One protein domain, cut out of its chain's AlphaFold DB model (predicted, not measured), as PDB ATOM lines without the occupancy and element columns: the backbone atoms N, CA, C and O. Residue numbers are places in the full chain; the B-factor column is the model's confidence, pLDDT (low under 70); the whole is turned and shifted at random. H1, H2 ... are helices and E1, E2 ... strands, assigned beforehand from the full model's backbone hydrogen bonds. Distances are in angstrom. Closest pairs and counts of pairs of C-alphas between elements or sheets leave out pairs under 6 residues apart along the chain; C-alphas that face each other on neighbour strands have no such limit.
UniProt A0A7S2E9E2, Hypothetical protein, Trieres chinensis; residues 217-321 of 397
ATOM      1  N   GLU A 217     -31.615 -34.600  30.398       98.12
ATOM      2  CA  GLU A 217     -30.936 -35.615  29.580       98.12
ATOM      3  C   GLU A 217     -29.800 -36.330  30.324       98.12
ATOM      4  O   GLU A 217     -29.372 -37.407  29.896       98.12
ATOM      5  N   ASP A 218     -29.354 -35.753  31.441       98.25
ATOM      6  CA  ASP A 218     -28.322 -36.299  32.316       98.25
ATOM      7  C   ASP A 218     -28.948 -37.236  33.360       98.25
ATOM      8  O   ASP A 218     -29.806 -36.836  34.159       98.25
ATOM      9  N   LEU A 219     -28.528 -38.505  33.327       97.62
ATOM     10  CA  LEU A 219     -28.993 -39.532  34.256       97.62
ATOM     11  C   LEU A 219     -28.406 -39.365  35.657       97.62
ATOM     12  O   LEU A 219     -29.112 -39.662  36.615       97.62
ATOM     13  N   GLU A 220     -27.188 -38.845  35.796       97.62
ATOM     14  CA  GLU A 220     -26.605 -38.590  37.116       97.62
ATOM     15  C   GLU A 220     -27.352 -37.449  37.808       97.62
ATOM     16  O   GLU A 220     -27.720 -37.558  38.979       97.62
ATOM     17  N   PHE A 221     -27.708 -36.399  37.061       98.19
ATOM     18  CA  PHE A 221     -28.582 -35.347  37.580       98.19
ATOM     19  C   PHE A 221     -29.986 -35.871  37.923       98.19
ATOM     20  O   PHE A 221     -30.551 -35.500  38.950       98.19
ATOM     21  N   PHE A 222     -30.543 -36.788  37.122       98.44
ATOM     22  CA  PHE A 222     -31.805 -37.462  37.453       98.44
ATOM     23  C   PHE A 222     -31.712 -38.256  38.769       98.44
ATOM     24  O   PHE A 222     -32.612 -38.158  39.602       98.44
ATOM     25  N   TYR A 223     -30.624 -39.004  38.985       97.50
ATOM     26  CA  TYR A 223     -30.374 -39.731  40.235       97.50
ATOM     27  C   TYR A 223     -30.255 -38.779  41.420       97.50
ATOM     28  O   TYR A 223     -30.906 -38.984  42.444       97.50
ATOM     29  N   HIS A 224     -29.494 -37.696  41.251       97.31
ATOM     30  CA  HIS A 224     -29.349 -36.663  42.267       97.31
ATOM     31  C   HIS A 224     -30.708 -36.085  42.682       97.31
ATOM     32  O   HIS A 224     -30.992 -36.024  43.877       97.31
ATOM     33  N   LEU A 225     -31.565 -35.736  41.717       98.19
ATOM     34  CA  LEU A 225     -32.906 -35.202  41.971       98.19
ATOM     35  C   LEU A 225     -33.848 -36.215  42.641       98.19
ATOM     36  O   LEU A 225     -34.666 -35.812  43.463       98.19
ATOM     37  N   LEU A 226     -33.757 -37.512  42.332       96.88
ATOM     38  CA  LEU A 226     -34.561 -38.526  43.027       96.88
ATOM     39  C   LEU A 226     -34.148 -38.689  44.494       96.88
ATOM     40  O   LEU A 226     -35.013 -38.837  45.352       96.88
ATOM     41  N   SER A 227     -32.845 -38.647  44.789       94.00
ATOM     42  CA  SER A 227     -32.343 -38.852  46.153       94.00
ATOM     43  C   SER A 227     -32.398 -37.607  47.028       94.00
ATOM     44  O   SER A 227     -32.689 -37.713  48.215       94.00
ATOM     45  N   HIS A 228     -32.112 -36.435  46.462       96.06
ATOM     46  CA  HIS A 228     -31.968 -35.187  47.220       96.06
ATOM     47  C   HIS A 228     -33.102 -34.199  46.954       96.06
ATOM     48  O   HIS A 228     -33.321 -33.289  47.752       96.06
ATOM     49  N   GLY A 229     -33.847 -34.382  45.863       97.81
ATOM     50  CA  GLY A 229     -34.942 -33.496  45.507       97.81
ATOM     51  C   GLY A 229     -34.478 -32.107  45.091       97.81
ATOM     52  O   GLY A 229     -33.406 -31.930  44.510       97.81
ATOM     53  N   ILE A 230     -35.310 -31.110  45.388       98.12
ATOM     54  CA  ILE A 230     -34.932 -29.699  45.304       98.12
ATOM     55  C   ILE A 230     -35.237 -28.986  46.617       98.12
ATOM     56  O   ILE A 230     -36.243 -29.266  47.276       98.12
ATOM     57  N   THR A 231     -34.385 -28.021  46.952       97.38
ATOM     58  CA  THR A 231     -34.509 -27.192  48.151       97.38
ATOM     59  C   THR A 231     -34.599 -25.722  47.764       97.38
ATOM     60  O   THR A 231     -33.818 -25.238  46.943       97.38
ATOM     61  N   ARG A 232     -35.534 -24.993  48.378       96.94
ATOM     62  CA  ARG A 232     -35.614 -23.529  48.307       96.94
ATOM     63  C   ARG A 232     -36.004 -22.976  49.673       96.94
ATOM     64  O   ARG A 232     -37.065 -23.308  50.204       96.94
ATOM     65  N   GLY A 233     -35.146 -22.128  50.236       92.94
ATOM     66  CA  GLY A 233     -35.304 -21.652  51.609       92.94
ATOM     67  C   GLY A 233     -35.314 -22.826  52.592       92.94
ATOM     68  O   GLY A 233     -34.443 -23.688  52.542       92.94
ATOM     69  N   ALA A 234     -36.329 -22.878  53.455       92.00
ATOM     70  CA  ALA A 234     -36.499 -23.935  54.454       92.00
ATOM     71  C   ALA A 234     -37.241 -25.189  53.938       92.00
ATOM     72  O   ALA A 234     -37.565 -26.074  54.727       92.00
ATOM     73  N   ILE A 235     -37.573 -25.259  52.643       95.44
ATOM     74  CA  ILE A 235     -38.441 -26.306  52.090       95.44
ATOM     75  C   ILE A 235     -37.648 -27.192  51.144       95.44
ATOM     76  O   ILE A 235     -37.053 -26.705  50.185       95.44
ATOM     77  N   THR A 236     -37.719 -28.499  51.391       96.75
ATOM     78  CA  THR A 236     -37.164 -29.544  50.528       96.75
ATOM     79  C   THR A 236     -38.286 -30.472  50.080       96.75
ATOM     80  O   THR A 236     -39.080 -30.931  50.903       96.75
ATOM     81  N   VAL A 237     -38.353 -30.755  48.780       98.12
ATOM     82  CA  VAL A 237     -39.282 -31.731  48.194       98.12
ATOM     83  C   VAL A 237     -38.474 -32.825  47.515       98.12
ATOM     84  O   VAL A 237     -37.630 -32.514  46.682       98.12
ATOM     85  N   VAL A 238     -38.760 -34.087  47.845       97.81
ATOM     86  CA  VAL A 238     -38.087 -35.282  47.309       97.81
ATOM     87  C   VAL A 238     -39.137 -36.285  46.824       97.81
ATOM     88  O   VAL A 238     -40.174 -36.447  47.469       97.81
ATOM     89  N   ILE A 239     -38.869 -36.962  45.699       97.31
ATOM     90  CA  ILE A 239     -39.686 -38.070  45.178       97.31
ATOM     91  C   ILE A 239     -38.860 -39.361  45.260       97.31
ATOM     92  O   ILE A 239     -38.337 -39.847  44.261       97.31
ATOM     93  N   ASP A 240     -38.714 -39.900  46.470       93.00
ATOM     94  CA  ASP A 240     -37.836 -41.045  46.763       93.00
ATOM     95  C   ASP A 240     -38.563 -42.403  46.777       93.00
ATOM     96  O   ASP A 240     -37.918 -43.447  46.866       93.00
ATOM     97  N   ARG A 241     -39.899 -42.416  46.703       92.38
ATOM     98  CA  ARG A 241     -40.745 -43.621  46.797       92.38
ATOM     99  C   ARG A 241     -42.086 -43.444  46.085       92.38
ATOM    100  O   ARG A 241     -42.444 -42.349  45.664       92.38
ATOM    101  N   ASP A 242     -42.853 -44.517  45.958       91.81
ATOM    102  CA  ASP A 242     -44.113 -44.542  45.203       91.81
ATOM    103  C   ASP A 242     -45.307 -43.885  45.921       91.81
ATOM    104  O   ASP A 242     -46.257 -43.450  45.271       91.81
ATOM    105  N   ASN A 243     -45.254 -43.751  47.247       89.94
ATOM    106  CA  ASN A 243     -46.307 -43.110  48.042       89.94
ATOM    107  C   ASN A 243     -46.057 -41.623  48.364       89.94
ATOM    108  O   ASN A 243     -46.829 -41.023  49.113       89.94
ATOM    109  N   CYS A 244     -44.996 -41.014  47.824       93.12
ATOM    110  CA  CYS A 244     -44.697 -39.608  48.089       93.12
ATOM    111  C   CYS A 244     -45.568 -38.645  47.250       93.12
ATOM    112  O   CYS A 244     -46.013 -38.989  46.142       93.12
ATOM    113  N   PRO A 245     -45.791 -37.404  47.730       92.19
ATOM    114  CA  PRO A 245     -46.438 -36.366  46.940       92.19
ATOM    115  C   PRO A 245     -45.693 -36.117  45.621       92.19
ATOM    116  O   PRO A 245     -44.524 -35.751  45.599       92.19
ATOM    117  N   GLY A 246     -46.389 -36.309  44.501       96.25
ATOM    118  CA  GLY A 246     -45.858 -36.032  43.164       96.25
ATOM    119  C   GLY A 246     -45.387 -37.231  42.369       96.25
ATOM    120  O   GLY A 246     -45.331 -37.116  41.145       96.25
ATOM    121  N   PHE A 247     -45.198 -38.393  42.999       97.75
ATOM    122  CA  PHE A 247     -44.851 -39.609  42.267       97.75
ATOM    123  C   PHE A 247     -45.874 -39.940  41.175       97.75
ATOM    124  O   PHE A 247     -45.495 -40.138  40.027       97.75
ATOM    125  N   GLN A 248     -47.175 -39.923  41.486       97.06
ATOM    126  CA  GLN A 248     -48.213 -40.241  40.500       97.06
ATOM    127  C   GLN A 248     -48.166 -39.304  39.282       97.06
ATOM    128  O   GLN A 248     -48.381 -39.732  38.152       97.06
ATOM    129  N   ARG A 249     -47.854 -38.021  39.494       97.81
ATOM    130  CA  ARG A 249     -47.742 -37.035  38.411       97.81
ATOM    131  C   ARG A 249     -46.483 -37.247  37.582       97.81
ATOM    132  O   ARG A 249     -46.570 -37.214  36.358       97.81
ATOM    133  N   LEU A 250     -45.352 -37.521  38.231       98.19
ATOM    134  CA  LEU A 250     -44.112 -37.910  37.564       98.19
ATOM    135  C   LEU A 250     -44.311 -39.181  36.723       98.19
ATOM    136  O   LEU A 250     -43.984 -39.201  35.538       98.19
ATOM    137  N   HIS A 251     -44.890 -40.223  37.321       97.81
ATOM    138  CA  HIS A 251     -45.180 -41.503  36.679       97.81
ATOM    139  C   HIS A 251     -46.101 -41.316  35.473       97.81
ATOM    140  O   HIS A 251     -45.716 -41.670  34.362       97.81
ATOM    141  N   ASN A 252     -47.240 -40.639  35.638       97.06
ATOM    142  CA  ASN A 252     -48.137 -40.315  34.527       97.06
ATOM    143  C   ASN A 252     -47.426 -39.516  33.421       97.06
ATOM    144  O   ASN A 252     -47.625 -39.791  32.238       97.06
ATOM    145  N   GLY A 253     -46.572 -38.557  33.794       97.44
ATOM    146  CA  GLY A 253     -45.765 -37.775  32.859       97.44
ATOM    147  C   GLY A 253     -44.832 -38.643  32.010       97.44
ATOM    148  O   GLY A 253     -44.764 -38.458  30.795       97.44
ATOM    149  N   MET A 254     -44.174 -39.629  32.629       97.62
ATOM    150  CA  MET A 254     -43.299 -40.589  31.946       97.62
ATOM    151  C   MET A 254     -44.064 -41.600  31.089       97.62
ATOM    152  O   MET A 254     -43.549 -42.005  30.045       97.62
ATOM    153  N   MET A 255     -45.269 -41.989  31.515       97.56
ATOM    154  CA  MET A 255     -46.057 -43.056  30.892       97.56
ATOM    155  C   MET A 255     -46.876 -42.608  29.674       97.56
ATOM    156  O   MET A 255     -47.271 -43.436  28.858       97.56
ATOM    157  N   GLN A 256     -47.146 -41.311  29.524       95.31
ATOM    158  CA  GLN A 256     -47.894 -40.786  28.379       95.31
ATOM    159  C   GLN A 256     -46.993 -40.640  27.149       95.31
ATOM    160  O   GLN A 256     -46.140 -39.755  27.112       95.31
ATOM    161  N   ASN A 257     -47.234 -41.451  26.112       92.06
ATOM    162  CA  ASN A 257     -46.413 -41.480  24.895       92.06
ATOM    163  C   ASN A 257     -46.240 -40.084  24.253       92.06
ATOM    164  O   ASN A 257     -45.125 -39.702  23.904       92.06
ATOM    165  N   LYS A 258     -47.319 -39.284  24.238       93.44
ATOM    166  CA  LYS A 258     -47.374 -37.910  23.701       93.44
ATOM    167  C   LYS A 258     -46.448 -36.889  24.377       93.44
ATOM    168  O   LYS A 258     -46.185 -35.847  23.789       93.44
ATOM    169  N   ASN A 259     -45.993 -37.137  25.604       94.00
ATOM    170  CA  ASN A 259     -45.118 -36.194  26.298       94.00
ATOM    171  C   ASN A 259     -43.688 -36.334  25.761       94.00
ATOM    172  O   ASN A 259     -43.233 -37.448  25.511       94.00
ATOM    173  N   ALA A 260     -42.941 -35.243  25.625       93.31
ATOM    174  CA  ALA A 260     -41.503 -35.338  25.394       93.31
ATOM    175  C   ALA A 260     -40.818 -35.647  26.734       93.31
ATOM    176  O   ALA A 260     -40.935 -34.875  27.681       93.31
ATOM    177  N   VAL A 261     -40.155 -36.802  26.845       97.62
ATOM    178  CA  VAL A 261     -39.451 -37.206  28.071       97.62
ATOM    179  C   VAL A 261     -38.038 -37.637  27.712       97.62
ATOM    180  O   VAL A 261     -37.823 -38.691  27.102       97.62
ATOM    181  N   ALA A 262     -37.066 -36.827  28.119       97.19
ATOM    182  CA  ALA A 262     -35.658 -37.102  27.899       97.19
ATOM    183  C   ALA A 262     -35.257 -38.420  28.565       97.19
ATOM    184  O   ALA A 262     -35.614 -38.686  29.715       97.19
ATOM    185  N   LYS A 263     -34.535 -39.273  27.828       97.56
ATOM    186  CA  LYS A 263     -34.074 -40.596  28.293       97.56
ATOM    187  C   LYS A 263     -35.183 -41.448  28.951       97.56
ATOM    188  O   LYS A 263     -34.881 -42.256  29.832       97.56
ATOM    189  N   ARG A 264     -36.446 -41.321  28.503       97.75
ATOM    190  CA  ARG A 264     -37.645 -41.987  29.069       97.75
ATOM    191  C   ARG A 264     -37.399 -43.425  29.522       97.75
ATOM    192  O   ARG A 264     -37.684 -43.769  30.662       97.75
ATOM    193  N   VAL A 265     -36.852 -44.260  28.639       97.38
ATOM    194  CA  VAL A 265     -36.629 -45.693  28.899       97.38
ATOM    195  C   VAL A 265     -35.666 -45.915  30.067       97.38
ATOM    196  O   VAL A 265     -35.924 -46.759  30.916       97.38
ATOM    197  N   ALA A 266     -34.564 -45.164  30.127       97.56
ATOM    198  CA  ALA A 266     -33.584 -45.298  31.200       97.56
ATOM    199  C   ALA A 266     -34.171 -44.854  32.549       97.56
ATOM    200  O   ALA A 266     -34.015 -45.558  33.543       97.56
ATOM    201  N   LYS A 267     -34.927 -43.749  32.562       98.12
ATOM    202  CA  LYS A 267     -35.632 -43.261  33.757       98.12
ATOM    203  C   LYS A 267     -36.700 -44.245  34.240       98.12
ATOM    204  O   LYS A 267     -36.752 -44.556  35.424       98.12
ATOM    205  N   LEU A 268     -37.502 -44.806  33.330       97.81
ATOM    206  CA  LEU A 268     -38.496 -45.834  33.664       97.81
ATOM    207  C   LEU A 268     -37.843 -47.093  34.238       97.81
ATOM    208  O   LEU A 268     -38.353 -47.632  35.215       97.81
ATOM    209  N   ARG A 269     -36.698 -47.536  33.697       96.69
ATOM    210  CA  ARG A 269     -35.944 -48.662  34.273       96.69
ATOM    211  C   ARG A 269     -35.545 -48.379  35.714       96.69
ATOM    212  O   ARG A 269     -35.714 -49.250  36.556       96.69
ATOM    213  N   VAL A 270     -35.080 -47.169  36.003       96.88
ATOM    214  CA  VAL A 270     -34.674 -46.761  37.354       96.88
ATOM    215  C   VAL A 270     -35.868 -46.713  38.303       96.88
ATOM    216  O   VAL A 270     -35.814 -47.295  39.377       96.88
ATOM    217  N   ILE A 271     -36.980 -46.100  37.892       97.38
ATOM    218  CA  ILE A 271     -38.195 -46.003  38.715       97.38
ATOM    219  C   ILE A 271     -38.801 -47.382  39.003       97.38
ATOM    220  O   ILE A 271     -39.207 -47.655  40.128       97.38
ATOM    221  N   TYR A 272     -38.854 -48.265  38.005       96.88
ATOM    222  CA  TYR A 272     -39.449 -49.591  38.173       96.88
ATOM    223  C   TYR A 272     -38.521 -50.593  38.862       96.88
ATOM    224  O   TYR A 272     -39.021 -51.473  39.561       96.88
ATOM    225  N   SER A 273     -37.199 -50.465  38.697       94.88
ATOM    226  CA  SER A 273     -36.222 -51.309  39.398       94.88
ATOM    227  C   SER A 273     -35.841 -50.790  40.788       94.88
ATOM    228  O   SER A 273     -35.335 -51.550  41.608       94.88
ATOM    229  N   GLY A 274     -36.033 -49.499  41.055       93.31
ATOM    230  CA  GLY A 274     -35.549 -48.817  42.254       93.31
ATOM    231  C   GLY A 274     -34.041 -48.535  42.266       93.31
ATOM    232  O   GLY A 274     -33.538 -47.946  43.225       93.31
ATOM    233  N   GLN A 275     -33.298 -48.942  41.231       93.06
ATOM    234  CA  GLN A 275     -31.835 -48.904  41.205       93.06
ATOM    235  C   GLN A 275     -31.278 -48.177  39.973       93.06
ATOM    236  O   GLN A 275     -31.917 -48.076  38.924       93.06
ATOM    237  N   THR A 276     -30.053 -47.676  40.103       93.50
ATOM    238  CA  THR A 276     -29.242 -47.184  38.977       93.50
ATOM    239  C   THR A 276     -28.778 -48.339  38.080       93.50
ATOM    240  O   THR A 276     -28.922 -49.512  38.423       93.50
ATOM    241  N   VAL A 277     -28.146 -48.021  36.943       88.50
ATOM    242  CA  VAL A 277     -27.554 -49.033  36.039       88.50
ATOM    243  C   VAL A 277     -26.490 -49.893  36.740       88.50
ATOM    244  O   VAL A 277     -26.314 -51.053  36.380       88.50
ATOM    245  N   ASN A 278     -25.835 -49.355  37.771       88.44
ATOM    246  CA  ASN A 278     -24.804 -50.047  38.548       88.44
ATOM    247  C   ASN A 278     -25.372 -50.830  39.748       88.44
ATOM    248  O   ASN A 278     -24.604 -51.343  40.553       88.44
ATOM    249  N   GLY A 279     -26.699 -50.892  39.910       85.56
ATOM    250  CA  GLY A 279     -27.353 -51.592  41.021       85.56
ATOM    251  C   GLY A 279     -27.482 -50.779  42.315       85.56
ATOM    252  O   GLY A 279     -28.085 -51.254  43.273       85.56
ATOM    253  N   ASN A 280     -26.984 -49.536  42.357       87.06
ATOM    254  CA  ASN A 280     -27.121 -48.689  43.548       87.06
ATOM    255  C   ASN A 280     -28.594 -48.312  43.790       87.06
ATOM    256  O   ASN A 280     -29.261 -47.910  42.830       87.06
ATOM    257  N   PRO A 281     -29.103 -48.390  45.033       85.62
ATOM    258  CA  PRO A 281     -30.475 -48.011  45.363       85.62
ATOM    259  C   PRO A 281     -30.672 -46.496  45.227       85.62
ATOM    260  O   PRO A 281     -29.909 -45.721  45.796       85.62
ATOM    261  N   ILE A 282     -31.700 -46.072  44.487       92.38
ATOM    262  CA  ILE A 282     -31.974 -44.642  44.233       92.38
ATOM    263  C   ILE A 282     -33.448 -44.262  44.407       92.38
ATOM    264  O   ILE A 282     -33.761 -43.113  44.701       92.38
ATOM    265  N   PHE A 283     -34.357 -45.225  44.254       93.44
ATOM    266  CA  PHE A 283     -35.797 -45.027  44.379       93.44
ATOM    267  C   PHE A 283     -36.428 -46.224  45.091       93.44
ATOM    268  O   PHE A 283     -35.983 -47.360  44.932       93.44
ATOM    269  N   ASN A 284     -37.450 -45.979  45.909       89.38
ATOM    270  CA  ASN A 284     -38.137 -46.985  46.718       89.38
ATOM    271  C   ASN A 284     -37.173 -47.853  47.561       89.38
ATOM    272  O   ASN A 284     -37.361 -49.060  47.721       89.38
ATOM    273  N   GLY A 285     -36.074 -47.249  48.034       81.94
ATOM    274  CA  GLY A 285     -35.004 -47.944  48.758       81.94
ATOM    275  C   GLY A 285     -34.316 -49.060  47.961       81.94
ATOM    276  O   GLY A 285     -33.823 -50.008  48.561       81.94
ATOM    277  N   GLY A 286     -34.326 -49.000  46.625       84.12
ATOM    278  CA  GLY A 286     -33.796 -50.071  45.782       84.12
ATOM    279  C   GLY A 286     -34.773 -51.211  45.524       84.12
ATOM    280  O   GLY A 286     -34.349 -52.243  45.023       84.12
ATOM    281  N   ASN A 287     -36.054 -51.079  45.868       83.06
ATOM    282  CA  ASN A 287     -37.052 -52.116  45.609       83.06
ATOM    283  C   ASN A 287     -37.780 -51.885  44.286       83.06
ATOM    284  O   ASN A 287     -37.983 -50.746  43.862       83.06
ATOM    285  N   LEU A 288     -38.262 -52.974  43.682       90.38
ATOM    286  CA  LEU A 288     -39.121 -52.884  42.507       90.38
ATOM    287  C   LEU A 288     -40.412 -52.115  42.815       90.38
ATOM    288  O   LEU A 288     -40.998 -52.253  43.894       90.38
ATOM    289  N   LEU A 289     -40.902 -51.359  41.832       92.25
ATOM    290  CA  LEU A 289     -42.195 -50.688  41.919       92.25
ATOM    291  C   LEU A 289     -43.341 -51.712  41.880       92.25
ATOM    292  O   LEU A 289     -43.525 -52.437  40.896       92.25
ATOM    293  N   ARG A 290     -44.155 -51.743  42.938       87.56
ATOM    294  CA  ARG A 290     -45.277 -52.681  43.090       87.56
ATOM    295  C   ARG A 290     -46.550 -52.116  42.458       87.56
ATOM    296  O   ARG A 290     -47.394 -51.543  43.135       87.56
ATOM    297  N   THR A 291     -46.687 -52.280  41.147       89.56
ATOM    298  CA  THR A 291     -47.857 -51.825  40.374       89.56
ATOM    299  C   THR A 291     -48.209 -52.826  39.268       89.56
ATOM    300  O   THR A 291     -47.553 -53.860  39.147       89.56
ATOM    301  N   ASP A 292     -49.230 -52.550  38.454       90.31
ATOM    302  CA  ASP A 292     -49.444 -53.283  37.202       90.31
ATOM    303  C   ASP A 292     -48.406 -52.835  36.161       90.31
ATOM    304  O   ASP A 292     -48.294 -51.652  35.833       90.31
ATOM    305  N   TRP A 293     -47.617 -53.781  35.648       94.81
ATOM    306  CA  TRP A 293     -46.566 -53.511  34.663       94.81
ATOM    307  C   TRP A 293     -47.073 -53.629  33.220       94.81
ATOM    308  O   TRP A 293     -46.340 -53.279  32.296       94.81
ATOM    309  N   LYS A 294     -48.322 -54.066  32.989       95.94
ATOM    310  CA  LYS A 294     -48.901 -54.137  31.635       95.94
ATOM    311  C   LYS A 294     -48.875 -52.791  30.897       95.94
ATOM    312  O   LYS A 294     -48.449 -52.793  29.745       95.94
ATOM    313  N   PRO A 295     -49.232 -51.644  31.515       97.06
ATOM    314  CA  PRO A 295     -49.129 -50.350  30.838       97.06
ATOM    315  C   PRO A 295     -47.693 -50.007  30.427       97.06
ATOM    316  O   PRO A 295     -47.478 -49.418  29.371       97.06
ATOM    317  N   LEU A 296     -46.701 -50.402  31.236       97.44
ATOM    318  CA  LEU A 296     -45.288 -50.184  30.921       97.44
ATOM    319  C   LEU A 296     -44.845 -51.045  29.742       97.44
ATOM    320  O   LEU A 296     -44.154 -50.548  28.857       97.44
ATOM    321  N   HIS A 297     -45.257 -52.312  29.717       97.19
ATOM    322  CA  HIS A 297     -45.012 -53.195  28.585       97.19
ATOM    323  C   HIS A 297     -45.554 -52.583  27.290       97.19
ATOM    324  O   HIS A 297     -44.785 -52.393  26.353       97.19
ATOM    325  N   THR A 298     -46.836 -52.199  27.264       97.69
ATOM    326  CA  THR A 298     -47.463 -51.578  26.087       97.69
ATOM    327  C   THR A 298     -46.683 -50.350  25.620       97.69
ATOM    328  O   THR A 298     -46.299 -50.282  24.455       97.69
ATOM    329  N   LEU A 299     -46.351 -49.437  26.539       97.19
ATOM    330  CA  LEU A 299     -45.570 -48.240  26.223       97.19
ATOM    331  C   LEU A 299     -44.194 -48.569  25.624       97.19
ATOM    332  O   LEU A 299     -43.770 -47.936  24.663       97.19
ATOM    333  N   LEU A 300     -43.464 -49.538  26.183       97.25
ATOM    334  CA  LEU A 300     -42.133 -49.898  25.686       97.25
ATOM    335  C   LEU A 300     -42.182 -50.571  24.308       97.25
ATOM    336  O   LEU A 300     -41.249 -50.385  23.527       97.25
ATOM    337  N   ILE A 301     -43.247 -51.318  24.002       96.81
ATOM    338  CA  ILE A 301     -43.470 -51.879  22.663       96.81
ATOM    339  C   ILE A 301     -43.794 -50.767  21.661       96.81
ATOM    340  O   ILE A 301     -43.167 -50.722  20.606       96.81
ATOM    341  N   GLU A 302     -44.686 -49.833  22.008       96.19
ATOM    342  CA  GLU A 302     -45.018 -48.670  21.166       96.19
ATOM    343  C   GLU A 302     -43.806 -47.769  20.878       96.19
ATOM    344  O   GLU A 302     -43.728 -47.155  19.820       96.19
ATOM    345  N   LEU A 303     -42.846 -47.696  21.805       95.69
ATOM    346  CA  LEU A 303     -41.591 -46.954  21.633       95.69
ATOM    347  C   LEU A 303     -40.499 -47.743  20.887       95.69
ATOM    348  O   LEU A 303     -39.371 -47.253  20.775       95.69
ATOM    349  N   GLU A 304     -40.797 -48.964  20.432       97.00
ATOM    350  CA  GLU A 304     -39.859 -49.884  19.774       97.00
ATOM    351  C   GLU A 304     -38.646 -50.245  20.659       97.00
ATOM    352  O   GLU A 304     -37.492 -50.299  20.218       97.00
ATOM    353  N   LYS A 305     -38.885 -50.483  21.959       97.12
ATOM    354  CA  LYS A 305     -37.850 -50.811  22.964       97.12
ATOM    355  C   LYS A 305     -38.085 -52.153  23.680       97.12
ATOM    356  O   LYS A 305     -37.974 -52.200  24.908       97.12
ATOM    357  N   PRO A 306     -38.307 -53.277  22.968       96.00
ATOM    358  CA  PRO A 306     -38.600 -54.574  23.592       96.00
ATOM    359  C   PRO A 306     -37.484 -55.064  24.532       96.00
ATOM    360  O   PRO A 306     -37.763 -55.549  25.622       96.00
ATOM    361  N   LYS A 307     -36.210 -54.813  24.200       96.69
ATOM    362  CA  LYS A 307     -35.066 -55.205  25.050       96.69
ATOM    363  C   LYS A 307     -35.094 -54.576  26.448       96.69
ATOM    364  O   LYS A 307     -34.570 -55.153  27.399       96.69
ATOM    365  N   ALA A 308     -35.661 -53.374  26.582       95.38
ATOM    366  CA  ALA A 308     -35.793 -52.729  27.885       95.38
ATOM    367  C   ALA A 308     -36.839 -53.441  28.751       95.38
ATOM    368  O   ALA A 308     -36.643 -53.566  29.961       95.38
ATOM    369  N   TRP A 309     -37.910 -53.933  28.123       96.94
ATOM    370  CA  TRP A 309     -38.913 -54.754  28.783       96.94
ATOM    371  C   TRP A 309     -38.348 -56.111  29.202       96.94
ATOM    372  O   TRP A 309     -38.540 -56.498  30.348       96.94
ATOM    373  N   ASP A 310     -37.599 -56.793  28.333       95.69
ATOM    374  CA  ASP A 310     -37.003 -58.098  28.657       95.69
ATOM    375  C   ASP A 310     -36.118 -58.022  29.907       95.69
ATOM    376  O   ASP A 310     -36.202 -58.868  30.800       95.69
ATOM    377  N   TRP A 311     -35.317 -56.957  30.012       94.19
ATOM    378  CA  TRP A 311     -34.513 -56.703  31.205       94.19
ATOM    379  C   TRP A 311     -35.380 -56.481  32.448       94.19
ATOM    380  O   TRP A 311     -35.161 -57.118  33.472       94.19
ATOM    381  N   LEU A 312     -36.399 -55.623  32.356       93.75
ATOM    382  CA  LEU A 312     -37.321 -55.344  33.460       93.75
ATOM    383  C   LEU A 312     -38.095 -56.598  33.897       93.75
ATOM    384  O   LEU A 312     -38.316 -56.819  35.085       93.75
ATOM    385  N   GLN A 313     -38.468 -57.458  32.953       93.06
ATOM    386  CA  GLN A 313     -39.105 -58.735  33.238       93.06
ATOM    387  C   GLN A 313     -38.147 -59.684  33.975       93.06
ATOM    388  O   GLN A 313     -38.579 -60.421  34.862       93.06
ATOM    389  N   ASN A 314     -36.856 -59.672  33.634       90.19
ATOM    390  CA  ASN A 314     -35.844 -60.428  34.366       90.19
ATOM    391  C   ASN A 314     -35.666 -59.905  35.800       90.19
ATOM    392  O   ASN A 314     -35.645 -60.700  36.740       90.19
ATOM    393  N   GLU A 315     -35.628 -58.583  35.983       88.06
ATOM    394  CA  GLU A 315     -35.633 -57.962  37.313       88.06
ATOM    395  C   GLU A 315     -36.867 -58.393  38.115       88.06
ATOM    396  O   GLU A 315     -36.752 -58.819  39.260       88.06
ATOM    397  N   LEU A 316     -38.055 -58.385  37.502       85.81
ATOM    398  CA  LEU A 316     -39.290 -58.824  38.154       85.81
ATOM    399  C   LEU A 316     -39.243 -60.301  38.576       85.81
ATOM    400  O   LEU A 316     -39.706 -60.644  39.661       85.81
ATOM    401  N   LYS A 317     -38.659 -61.179  37.753       81.62
ATOM    402  CA  LYS A 317     -38.499 -62.608  38.081       81.62
ATOM    403  C   LYS A 317     -37.523 -62.842  39.236       81.62
ATOM    404  O   LYS A 317     -37.735 -63.763  40.019       81.62
ATOM    405  N   THR A 318     -36.468 -62.038  39.325       77.19
ATOM    406  CA  THR A 318     -35.374 -62.227  40.292       77.19
ATOM    407  C   THR A 318     -35.606 -61.488  41.610       77.19
ATOM    408  O   THR A 318     -35.280 -62.017  42.667       77.19
ATOM    409  N   ARG A 319     -36.224 -60.301  41.570       78.50
ATOM    410  CA  ARG A 319     -36.399 -59.391  42.718       78.50
ATOM    411  C   ARG A 319     -37.857 -59.075  43.056       78.50
ATOM    412  O   ARG A 319     -38.126 -58.400  44.043       78.50
ATOM    413  N   GLY A 320     -38.821 -59.548  42.267       68.88
ATOM    414  CA  GLY A 320     -40.253 -59.277  42.461       68.88
ATOM    415  C   GLY A 320     -40.961 -60.182  43.461       68.88
ATOM    416  O   GLY A 320     -42.188 -60.278  43.421       68.88
ATOM    417  N   HIS A 321     -40.231 -60.878  44.336       71.56
ATOM    418  CA  HIS A 321     -40.854 -61.794  45.281       71.56
ATOM    419  C   HIS A 321     -41.731 -61.036  46.290       71.56
ATOM    420  O   HIS A 321     -41.247 -60.263  47.115       71.56
TER     421      HIS A 321
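What this domain is: This is residues 217 to 321 of the 397 residues of the protein "Hypothetical protein" of Trieres chinensis (UniProt A0A7S2E9E2). A small two-stranded hairpin, E1 and E2, makes one end of a helical body in which H3 is the helix nearest the middle. H5 lies side by side with H3, and H4 and H5 form a helical hairpin at the other end of the longest axis, while H1 and H2 lie between that end and the strands, separate from each other. The printed part has 105 residues with five named helices and two named strands, in the order H1, E1, E2, H2, H3, H4, H5; the sheet has the order E1 - E2 and is antiparallel, and the class is mostly helix. The whole is compact, with a radius of gyration of the C-alphas of 13.6 A and spans of 43 by 32 by 23 A.

How they stand to each other: The sheet consists of E1, residues 230 to 232, and E2, residues 235 to 237, a hairpin of antiparallel neighbours whose directions differ by 164 degrees. The C-alphas of Thr 231 and Thr 236 face each other at 4.3 A. N 230 and O 237 are within hydrogen-bond range at 3.0 A, as are N 232 and O 235 at 2.9 A. H1, residues 219 to 228, is joined to E1 by a tight link, and it is only just apart from E2, the closest C-alphas being 8.1 A apart. H3, residues 264 to 273, only just touches H1, with 3 pairs of C-alphas within 8 A, and the two touch only at their ends; the closest C-alphas are those of Leu 219 and Lys 267, 7.6 A apart. H1 and H3 run the same way at a steep tilt of 43 degrees. H2, residues 247 to 255, is close to H3 but not clearly touching it, with the C-alphas of Met 254 and Arg 264 the closest at 6.5 A. H5, residues 306 to 319, touches H3 and runs the same way at a shallow tilt of 10 degrees; their closest C-alphas, those of Arg 269 and Leu 312, are 6.9 A apart. H4, residues 294 to 302, forms a helical hairpin with H5, opposite ways at a shallow tilt of 26 degrees. H5 touches H4 with residues 306 to 309 alone, and the closest C-alphas are those of Leu 300 and Pro 306 at 6.2 A. H2 and H4 only just touch, with 3 pairs of C-alphas within 8 A, the closest being those of Met 255 and Leu 299 at 7.0 A. H1 and H2 are apart, and so are H2 and H5. In H1, H2, H3, H4 and H5 every O i to N i+4 pair is within hydrogen-bond range.

Where its parts are: E1 and E2 are 6.9 A and 6.7 A long from first to last C-alpha, and C-alpha 230 is at (-34.932, -29.699, 45.304). H1 begins at C-alpha 219, at (-28.993, -39.532, 34.256), and is 14.0 A long. H2 is 11.9 A long, H3 14.0 A and H4 12.4 A. H5, the longest helix with 14 residues, is 19.8 A long and ends at C-alpha 319, at (-36.399, -59.391, 42.718).

The domain as a whole: The two C-alphas farthest apart are those of Ala 234 and Pro 306, 43.5 A. The printed part has no cut. The link from H3 to H4 is long, residues 274 to 293, with C-alphas 7 to 15 A from the mean of the C-alphas. The mean pLDDT of the printed part is 93.7, and residue 320 is the one printed residue under 70.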